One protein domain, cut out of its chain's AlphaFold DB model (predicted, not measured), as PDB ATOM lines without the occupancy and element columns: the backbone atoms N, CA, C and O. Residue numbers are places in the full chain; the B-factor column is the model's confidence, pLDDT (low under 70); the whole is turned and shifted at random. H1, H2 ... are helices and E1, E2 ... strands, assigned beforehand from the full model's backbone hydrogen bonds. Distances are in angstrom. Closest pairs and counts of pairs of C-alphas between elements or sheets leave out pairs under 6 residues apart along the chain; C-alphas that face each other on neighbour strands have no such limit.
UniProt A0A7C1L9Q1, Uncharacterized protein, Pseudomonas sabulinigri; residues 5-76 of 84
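AT A GLANCE: This is residues 5 to 76 of the 84 residues of an uncharacterized protein of Pseudomonas sabulinigri (UniProt A0A7C1L9Q1). A small, twisted antiparallel sheet of three strands, in the order E1, E3, E2, makes the middle of the domain, with short helices set round it. H3 covers E3 and E2 on one face, H1 stands up from the opposite face over E1, H2 and H4 only graze the sheet, and residues 6 to 7 pair with E1. The printed part has 72 residues with four named helices and three named strands, in the order H1, H2, E1, H3, E2, E3, H4; the class is mixed, helices and strands. It is compact, with a radius of gyration of the C-alphas of 11.4 A, and rounded, spanning 29 by 28 by 23 A.

IN THESE COORDINATES: The longest strand, E3, is residues 55 to 61, 19.4 A from first to last C-alpha. E1 is residues 28 to 33, 14.8 A, beginning at C-alpha 28 (130.586, 140.733, 181.565). E2 is residues 48 to 52, 13.2 A. H3, residues 35 to 42, measures 10.5 A. H1 is residues 11 to 17, 10.2 A, and H2 is residues 19 to 25, 11.0 A. H4 is residues 69 to 75, 9.9 A, ending at C-alpha 75 (122.757, 153.619, 189.384).

HOW THE PARTS SIT: The sheet is only just strongly twisted, its C-alphas lying up to 4.1 A off the best plane. E1 and E3 are antiparallel at 148 degrees, with N 31 and O 58 within hydrogen-bond range at 2.9 A. E2 and E3 form a hairpin, antiparallel at 155 degrees, with N 57 and O 50 at 2.8 A. E1, H3 and E2 make a split strand-helix-strand unit, two strands running the same way with E3 between them, and its crossover is right-handed. H3 is on the sheet at a height of 8.4 A, slantwise to the strands at 34 degrees to E2 on the local plane; its closest C-alphas to E3 are Lys 35 and Cys 56, 6.0 A. H1, on the opposite face, has a height of 9.6 A; its closest C-alphas to E1 are Ser 11 and Trp 30, 5.2 A. H1 and H2 are close but not clearly touching, with C-alphas 15 and 22 6.4 A apart. H3 and H4 are apart. Every O i to N i+4 pair is within hydrogen-bond range in H1, H3 and H4; H2 has 0 of 3, and 1 of 4 O i to N i+3 pairs.

THE WHOLE: The two C-alphas farthest apart are those of Gly 53 and Asp 66, at 30.2 A. The printed part has no cut. The link from E3 to H4 is short, and the other links are tight. The mean pLDDT of the printed part is 75.5; residues 6 to 28 and 62 to 66 are under 70.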
ATOM      1  N   HIS A   5     116.634 139.520 194.770       72.06
ATOM      2  CA  HIS A   5     116.410 139.553 193.331       72.06
ATOM      3  C   HIS A   5     117.643 139.170 192.523       72.06
ATOM      4  O   HIS A   5     117.539 139.134 191.299       72.06
ATOM      5  N   VAL A   6     118.765 138.883 193.190       65.56
ATOM      6  CA  VAL A   6     120.023 138.472 192.572       65.56
ATOM      7  C   VAL A   6     120.514 137.194 193.247       65.56
ATOM      8  O   VAL A   6     120.903 137.183 194.413       65.56
ATOM      9  N   TYR A   7     120.490 136.095 192.508       64.81
ATOM     10  CA  TYR A   7     120.911 134.787 192.989       64.81
ATOM     11  C   TYR A   7     122.385 134.554 192.624       64.81
ATOM     12  O   TYR A   7     122.847 135.008 191.579       64.81
ATOM     13  N   VAL A   8     123.112 133.894 193.536       60.53
ATOM     14  CA  VAL A   8     124.569 133.626 193.527       60.53
ATOM     15  C   VAL A   8     125.177 133.473 192.126       60.53
ATOM     16  O   VAL A   8     124.614 132.765 191.295       60.53
ATOM     17  N   GLU A   9     126.360 134.077 191.923       56.62
ATOM     18  CA  GLU A   9     127.234 133.916 190.748       56.62
ATOM     19  C   GLU A   9     127.205 132.477 190.210       56.62
ATOM     20  O   GLU A   9     127.717 131.545 190.827       56.62
ATOM     21  N   GLN A  10     126.621 132.295 189.026       55.38
ATOM     22  CA  GLN A  10     126.817 131.091 188.211       55.38
ATOM     23  C   GLN A  10     127.529 131.448 186.907       55.38
ATOM     24  O   GLN A  10     127.294 130.845 185.859       55.38
ATOM     25  N   SER A  11     128.406 132.449 186.967       53.19
ATOM     26  CA  SER A  11     129.115 132.996 185.811       53.19
ATOM     27  C   SER A  11     129.919 131.912 185.074       53.19
ATOM     28  O   SER A  11     129.997 131.932 183.847       53.19
ATOM     29  N   GLU A  12     130.423 130.897 185.791       52.97
ATOM     30  CA  GLU A  12     131.106 129.738 185.193       52.97
ATOM     31  C   GLU A  12     130.160 128.794 184.424       52.97
ATOM     32  O   GLU A  12     130.565 128.190 183.431       52.97
ATOM     33  N   VAL A  13     128.896 128.675 184.840       54.38
ATOM     34  CA  VAL A  13     127.910 127.782 184.208       54.38
ATOM     35  C   VAL A  13     127.389 128.387 182.905       54.38
ATOM     36  O   VAL A  13     127.266 127.675 181.912       54.38
ATOM     37  N   ILE A  14     127.162 129.704 182.858       56.06
ATOM     38  CA  ILE A  14     126.700 130.381 181.634       56.06
ATOM     39  C   ILE A  14     127.769 130.422 180.554       56.06
ATOM     40  O   ILE A  14     127.474 130.097 179.406       56.06
ATOM     41  N   ALA A  15     129.014 130.753 180.907       55.84
ATOM     42  CA  ALA A  15     130.109 130.746 179.938       55.84
ATOM     43  C   ALA A  15     130.315 129.353 179.308       55.84
ATOM     44  O   ALA A  15     130.723 129.250 178.152       55.84
ATOM     45  N   ALA A  16     130.005 128.283 180.051       57.94
ATOM     46  CA  ALA A  16     130.076 126.907 179.567       57.94
ATOM     47  C   ALA A  16     128.844 126.465 178.749       57.94
ATOM     48  O   ALA A  16     128.988 125.633 177.852       57.94
ATOM     49  N   LEU A  17     127.646 126.978 179.055       58.03
ATOM     50  CA  LEU A  17     126.393 126.569 178.404       58.03
ATOM     51  C   LEU A  17     126.009 127.428 177.192       58.03
ATOM     52  O   LEU A  17     125.272 126.940 176.338       58.03
ATOM     53  N   MET A  18     126.494 128.670 177.105       63.94
ATOM     54  CA  MET A  18     126.102 129.639 176.074       63.94
ATOM     55  C   MET A  18     127.324 130.383 175.495       63.94
ATOM     56  O   MET A  18     127.493 131.583 175.727       63.94
ATOM     57  N   PRO A  19     128.215 129.700 174.755       62.00
ATOM     58  CA  PRO A  19     129.431 130.304 174.196       62.00
ATOM     59  C   PRO A  19     129.155 131.510 173.277       62.00
ATOM     60  O   PRO A  19     129.942 132.454 173.248       62.00
ATOM     61  N   GLU A  20     128.012 131.541 172.591       56.03
ATOM     62  CA  GLU A  20     127.570 132.656 171.743       56.03
ATOM     63  C   GLU A  20     127.326 133.974 172.506       56.03
ATOM     64  O   GLU A  20     127.359 135.065 171.927       56.03
ATOM     65  N   VAL A  21     127.111 133.886 173.818       56.75
ATOM     66  CA  VAL A  21     126.917 135.035 174.707       56.75
ATOM     67  C   VAL A  21     128.261 135.661 175.093       56.75
ATOM     68  O   VAL A  21     128.363 136.882 175.211       56.75
ATOM     69  N   GLY A  22     129.315 134.849 175.221       55.06
ATOM     70  CA  GLY A  22     130.666 135.324 175.535       55.06
ATOM     71  C   GLY A  22     131.294 136.166 174.419       55.06
ATOM     72  O   GLY A  22     132.009 137.126 174.701       55.06
ATOM     73  N   ASP A  23     130.977 135.863 173.158       55.25
ATOM     74  CA  ASP A  23     131.570 136.537 171.996       55.25
ATOM     75  C   ASP A  23     130.942 137.909 171.678       55.25
ATOM     76  O   ASP A  23     131.556 138.721 170.984       55.25
ATOM     77  N   SER A  24     129.731 138.195 172.170       50.12
ATOM     78  CA  SER A  24     128.956 139.385 171.774       50.12
ATOM     79  C   SER A  24     128.945 140.526 172.797       50.12
ATOM     80  O   SER A  24     128.714 141.672 172.408       50.12
ATOM     81  N   VAL A  25     129.227 140.256 174.079       53.94
ATOM     82  CA  VAL A  25     129.020 141.227 175.180       53.94
ATOM     83  C   VAL A  25     130.328 141.642 175.886       53.94
ATOM     84  O   VAL A  25     130.334 142.524 176.741       53.94
ATOM     85  N   GLY A  26     131.476 141.080 175.488       59.09
ATOM     86  CA  GLY A  26     132.766 141.325 176.143       59.09
ATOM     87  C   GLY A  26     132.893 140.599 177.489       59.09
ATOM     88  O   GLY A  26     132.184 139.633 177.756       59.09
ATOM     89  N   ILE A  27     133.819 141.047 178.349       62.94
ATOM     90  CA  ILE A  27     133.941 140.524 179.720       62.94
ATOM     91  C   ILE A  27     132.785 141.125 180.531       62.94
ATOM     92  O   ILE A  27     132.852 142.280 180.947       62.94
ATOM     93  N   ALA A  28     131.708 140.369 180.709       68.94
ATOM     94  CA  ALA A  28     130.586 140.733 181.565       68.94
ATOM     95  C   ALA A  28     130.461 139.720 182.704       68.94
ATOM     96  O   ALA A  28     130.675 138.520 182.509       68.94
ATOM     97  N   GLU A  29     130.103 140.204 183.887       77.50
ATOM     98  CA  GLU A  29     129.683 139.335 184.978       77.50
ATOM     99  C   GLU A  29     128.195 139.041 184.808       77.50
ATOM    100  O   GLU A  29     127.364 139.951 184.739       77.50
ATOM    101  N   TRP A  30     127.871 137.754 184.702       80.44
ATOM    102  CA  TRP A  30     126.500 137.278 184.574       80.44
ATOM    103  C   TRP A  30     125.930 136.946 185.942       80.44
ATOM    104  O   TRP A  30     126.482 136.113 186.670       80.44
ATOM    105  N   TRP A  31     124.800 137.572 186.247       82.56
ATOM    106  CA  TRP A  31     124.089 137.426 187.507       82.56
ATOM    107  C   TRP A  31     122.715 136.821 187.265       82.56
ATOM    108  O   TRP A  31     121.978 137.257 186.378       82.56
ATOM    109  N   CYS A  32     122.366 135.806 188.053       83.31
ATOM    110  CA  CYS A  32     121.020 135.255 188.021       83.31
ATOM    111  C   CYS A  32     120.086 136.238 188.710       83.31
ATOM    112  O   CYS A  32     120.393 136.716 189.802       83.31
ATOM    113  N   ILE A  33     118.947 136.534 188.101       87.19
ATOM    114  CA  ILE A  33     118.011 137.524 188.615       87.19
ATOM    115  C   ILE A  33     116.578 137.009 188.642       87.19
ATOM    116  O   ILE A  33     116.208 136.051 187.964       87.19
ATOM    117  N   SER A  34     115.743 137.660 189.448       88.12
ATOM    118  CA  SER A  34     114.309 137.372 189.466       88.12
ATOM    119  C   SER A  34     113.628 137.831 188.173       88.12
ATOM    120  O   SER A  34     114.004 138.848 187.592       88.12
ATOM    121  N   LYS A  35     112.565 137.131 187.766       89.19
ATOM    122  CA  LYS A  35     111.787 137.483 186.571       89.19
ATOM    123  C   LYS A  35     111.256 138.931 186.563       89.19
ATOM    124  O   LYS A  35     111.409 139.581 185.537       89.19
ATOM    125  N   PRO A  36     110.707 139.485 187.666       91.56
ATOM    126  CA  PRO A  36     110.283 140.888 187.677       91.56
ATOM    127  C   PRO A  36     111.431 141.873 187.426       91.56
ATOM    128  O   PRO A  36     111.242 142.882 186.755       91.56
ATOM    129  N   LEU A  37     112.631 141.572 187.937       90.81
ATOM    130  CA  LEU A  37     113.814 142.394 187.681       90.81
ATOM    131  C   LEU A  37     114.250 142.290 186.211       90.81
ATOM    132  O   LEU A  37     114.608 143.294 185.604       90.81
ATOM    133  N   ALA A  38     114.169 141.096 185.624       92.19
ATOM    134  CA  ALA A  38     114.477 140.876 184.214       92.19
ATOM    135  C   ALA A  38     113.554 141.694 183.301       92.19
ATOM    136  O   ALA A  38     114.034 142.428 182.444       92.19
ATOM    137  N   GLU A  39     112.245 141.645 183.556       93.38
ATOM    138  CA  GLU A  39     111.240 142.421 182.819       93.38
ATOM    139  C   GLU A  39     111.480 143.936 182.938       93.38
ATOM    140  O   GLU A  39     111.301 144.658 181.959       93.38
ATOM    141  N   ALA A  40     111.917 144.425 184.105       92.69
ATOM    142  CA  ALA A  40     112.268 145.834 184.293       92.69
ATOM    143  C   ALA A  40     113.519 146.231 183.488       92.69
ATOM    144  O   ALA A  40     113.511 147.253 182.803       92.69
ATOM    145  N   LEU A  41     114.572 145.409 183.534       92.56
ATOM    146  CA  LEU A  41     115.834 145.649 182.827       92.56
ATOM    147  C   LEU A  41     115.680 145.567 181.302       92.56
ATOM    148  O   LEU A  41     116.295 146.358 180.597       92.56
ATOM    149  N   GLU A  42     114.830 144.678 180.781       92.31
ATOM    150  CA  GLU A  42     114.532 144.574 179.341       92.31
ATOM    151  C   GLU A  42     113.921 145.860 178.752       92.31
ATOM    152  O   GLU A  42     114.033 146.103 177.551       92.31
ATOM    153  N   GLN A  43     113.289 146.702 179.581       91.75
ATOM    154  CA  GLN A  43     112.763 148.008 179.161       91.75
ATOM    155  C   GLN A  43     113.825 149.119 179.169       91.75
ATOM    156  O   GLN A  43     113.542 150.235 178.727       91.75
ATOM    157  N   MET A  44     115.028 148.853 179.685       90.25
ATOM    158  CA  MET A  44     116.089 149.845 179.831       90.25
ATOM    159  C   MET A  44     117.112 149.747 178.697       90.25
ATOM    160  O   MET A  44     117.615 148.677 178.361       90.25
ATOM    161  N   GLU A  45     117.473 150.895 178.127       87.56
ATOM    162  CA  GLU A  45     118.496 150.960 177.086       87.56
ATOM    163  C   GLU A  45     119.872 150.541 177.636       87.56
ATOM    164  O   GLU A  45     120.282 150.944 178.726       87.56
ATOM    165  N   GLY A  46     120.594 149.720 176.871       84.88
ATOM    166  CA  GLY A  46     121.945 149.273 177.219       84.88
ATOM    167  C   GLY A  46     122.014 148.130 178.234       84.88
ATOM    168  O   GLY A  46     123.119 147.718 178.583       84.88
ATOM    169  N   GLN A  47     120.877 147.590 178.686       88.88
ATOM    170  CA  GLN A  47     120.846 146.388 179.520       88.88
ATOM    171  C   GLN A  47     120.737 145.130 178.661       88.88
ATOM    172  O   GLN A  47     120.008 145.092 177.673       88.88
ATOM    173  N   THR A  48     121.481 144.091 179.040       88.06
ATOM    174  CA  THR A  48     121.462 142.796 178.350       88.06
ATOM    175  C   THR A  48     120.921 141.735 179.288       88.06
ATOM    176  O   THR A  48     121.557 141.402 180.290       88.06
ATOM    177  N   VAL A  49     119.749 141.202 178.950       88.50
ATOM    178  CA  VAL A  49     119.060 140.163 179.715       88.50
ATOM    179  C   VAL A  49     118.842 138.942 178.828       88.50
ATOM    180  O   VAL A  49     118.479 139.067 177.659       88.50
ATOM    181  N   ILE A  50     119.074 137.758 179.388       86.25
ATOM    182  CA  ILE A  50     118.842 136.469 178.742       86.25
ATOM    183  C   ILE A  50     117.875 135.662 179.596       86.25
ATOM    184  O   ILE A  50     118.059 135.515 180.801       86.25
ATOM    185  N   ASN A  51     116.869 135.094 178.938       84.94
ATOM    186  CA  ASN A  51     115.965 134.124 179.529       84.94
ATOM    187  C   ASN A  51     116.261 132.762 178.901       84.94
ATOM    188  O   ASN A  51     115.898 132.517 177.748       84.94
ATOM    189  N   ASP A  52     116.924 131.885 179.649       74.00
ATOM    190  CA  ASP A  52     116.968 130.464 179.320       74.00
ATOM    191  C   ASP A  52     115.856 129.770 180.118       74.00
ATOM    192  O   ASP A  52     115.383 130.289 181.120       74.00
ATOM    193  N   GLY A  53     115.346 128.615 179.694       75.50
ATOM    194  CA  GLY A  53     114.205 127.973 180.374       75.50
ATOM    195  C   GLY A  53     114.410 127.645 181.870       75.50
ATOM    196  O   GLY A  53     113.484 127.126 182.494       75.50
ATOM    197  N   TYR A  54     115.592 127.921 182.430       73.19
ATOM    198  CA  TYR A  54     115.982 127.694 183.818       73.19
ATOM    199  C   TYR A  54     115.992 128.975 184.663       73.19
ATOM    200  O   TYR A  54     115.816 128.881 185.880       73.19
ATOM    201  N   GLY A  55     116.146 130.155 184.058       81.56
ATOM    202  CA  GLY A  55     116.170 131.412 184.793       81.56
ATOM    203  C   GLY A  55     116.337 132.657 183.926       81.56
ATOM    204  O   GLY A  55     116.439 132.607 182.701       81.56
ATOM    205  N   CYS A  56     116.352 133.799 184.607       87.69
ATOM    206  CA  CYS A  56     116.648 135.090 184.008       87.69
ATOM    207  C   CYS A  56     118.066 135.503 184.398       87.69
ATOM    208  O   CYS A  56     118.470 135.351 185.556       87.69
ATOM    209  N   TRP A  57     118.805 136.055 183.448       85.88
ATOM    210  CA  TRP A  57     120.225 136.338 183.591       85.88
ATOM    211  C   TRP A  57     120.532 137.723 183.074       85.88
ATOM    212  O   TRP A  57     120.099 138.089 181.986       85.88
ATOM    213  N   TRP A  58     121.293 138.485 183.843       88.50
ATOM    214  CA  TRP A  58     121.644 139.854 183.504       88.50
ATOM    215  C   TRP A  58     123.153 140.009 183.416       88.50
ATOM    216  O   TRP A  58     123.883 139.587 184.316       88.50
ATOM    217  N   ALA A  59     123.605 140.606 182.316       86.06
ATOM    218  CA  ALA A  59     124.997 140.964 182.116       86.06
ATOM    219  C   ALA A  59     125.269 142.355 182.674       86.06
ATOM    220  O   ALA A  59     124.709 143.350 182.206       86.06
ATOM    221  N   ILE A  60     126.209 142.416 183.611       84.25
ATOM    222  CA  ILE A  60     126.792 143.668 184.071       84.25
ATOM    223  C   ILE A  60     128.176 143.791 183.425       84.25
ATOM    224  O   ILE A  60     129.031 142.927 183.656       84.25
ATOM    225  N   PRO A  61     128.428 144.825 182.597       74.94
ATOM    226  CA  PRO A  61     129.736 145.023 181.984       74.94
ATOM    227  C   PRO A  61     130.825 145.104 183.055       74.94
ATOM    228  O   PRO A  61     130.706 145.882 184.003       74.94
ATOM    229  N   TYR A  62     131.906 144.340 182.902       68.88
ATOM    230  CA  TYR A  62     133.006 144.382 183.858       68.88
ATOM    231  C   TYR A  62     133.734 145.730 183.761       68.88
ATOM    232  O   TYR A  62     134.443 145.998 182.791       68.88
ATOM    233  N   GLN A  63     133.580 146.587 184.774       69.06
ATOM    234  CA  GLN A  63     134.292 147.874 184.877       69.06
ATOM    235  C   GLN A  63     135.339 147.886 186.007       69.06
ATOM    236  O   GLN A  63     135.822 148.946 186.403       69.06
ATOM    237  N   GLY A  64     135.719 146.712 186.522       67.81
ATOM    238  CA  GLY A  64     136.677 146.550 187.618       67.81
ATOM    239  C   GLY A  64     136.061 145.912 188.865       67.81
ATOM    240  O   GLY A  64     134.941 145.423 188.839       67.81
ATOM    241  N   ARG A  65     136.815 145.903 189.972       64.94
ATOM    242  CA  ARG A  65     136.519 145.092 191.173       64.94
ATOM    243  C   ARG A  65     135.367 145.583 192.063       64.94
ATOM    244  O   ARG A  65     134.980 144.850 192.961       64.94
ATOM    245  N   ASP A  66     134.853 146.789 191.837       69.88
ATOM    246  CA  ASP A  66     133.833 147.410 192.701       69.88
ATOM    247  C   ASP A  66     132.429 147.422 192.071       69.88
ATOM    248  O   ASP A  66     131.522 148.089 192.589       69.88
ATOM    249  N   ILE A  67     132.242 146.723 190.946       75.81
ATOM    250  CA  ILE A  67     130.917 146.533 190.362       75.81
ATOM    251  C   ILE A  67     130.198 145.422 191.117       75.81
ATOM    252  O   ILE A  67     130.724 144.339 191.333       75.81
ATOM    253  N   THR A  68     128.986 145.738 191.552       80.25
ATOM    254  CA  THR A  68     128.063 144.788 192.163       80.25
ATOM    255  C   THR A  68     126.694 144.987 191.526       80.25
ATOM    256  O   THR A  68     126.382 146.105 191.083       80.25
ATOM    257  N   PRO A  69     125.854 143.947 191.492       83.19
ATOM    258  CA  PRO A  69     124.458 144.069 191.099       83.19
ATOM    259  C   PRO A  69     123.745 145.162 191.881       83.19
ATOM    260  O   PRO A  69     123.090 146.005 191.285       83.19
ATOM    261  N   GLU A  70     123.942 145.225 193.196       85.50
ATOM    262  CA  GLU A  70     123.290 146.205 194.060       85.50
ATOM    263  C   GLU A  70     123.650 147.640 193.671       85.50
ATOM    264  O   GLU A  70     122.770 148.496 193.569       85.50
ATOM    265  N   ARG A  71     124.933 147.910 193.411       85.56
ATOM    266  CA  ARG A  71     125.376 149.240 192.983       85.56
ATOM    267  C   ARG A  71     124.847 149.591 191.598       85.56
ATOM    268  O   ARG A  71     124.362 150.699 191.402       85.56
ATOM    269  N   THR A  72     124.877 148.633 190.676       88.00
ATOM    270  CA  THR A  72     124.369 148.832 189.313       88.00
ATOM    271  C   THR A  72     122.860 149.095 189.325       88.00
ATOM    272  O   THR A  72     122.390 149.999 188.644       88.00
ATOM    273  N   LEU A  73     122.096 148.384 190.160       89.38
ATOM    274  CA  LEU A  73     120.666 148.638 190.366       89.38
ATOM    275  C   LEU A  73     120.412 150.036 190.943       89.38
ATOM    276  O   LEU A  73     119.501 150.721 190.485       89.38
ATOM    277  N   CYS A  74     121.234 150.489 191.896       88.44
ATOM    278  CA  CYS A  74     121.150 151.859 192.411       88.44
ATOM    279  C   CYS A  74     121.396 152.901 191.311       88.44
ATOM    280  O   CYS A  74     120.647 153.872 191.214       88.44
ATOM    281  N   ASP A  75     122.413 152.696 190.472       89.00
ATOM    282  CA  ASP A  75     122.757 153.619 189.384       89.00
ATOM    283  C   ASP A  75     121.667 153.661 188.295       89.00
ATOM    284  O   ASP A  75     121.436 154.704 187.680       89.00
ATOM    285  N   LEU A  76     120.949 152.549 188.102       89.38
ATOM    286  CA  LEU A  76     119.787 152.435 187.212       89.38
ATOM    287  C   LEU A  76     118.482 152.973 187.823       89.38
ATOM    288  O   LEU A  76     117.476 153.077 187.124       89.38
TER     289      LEU A  76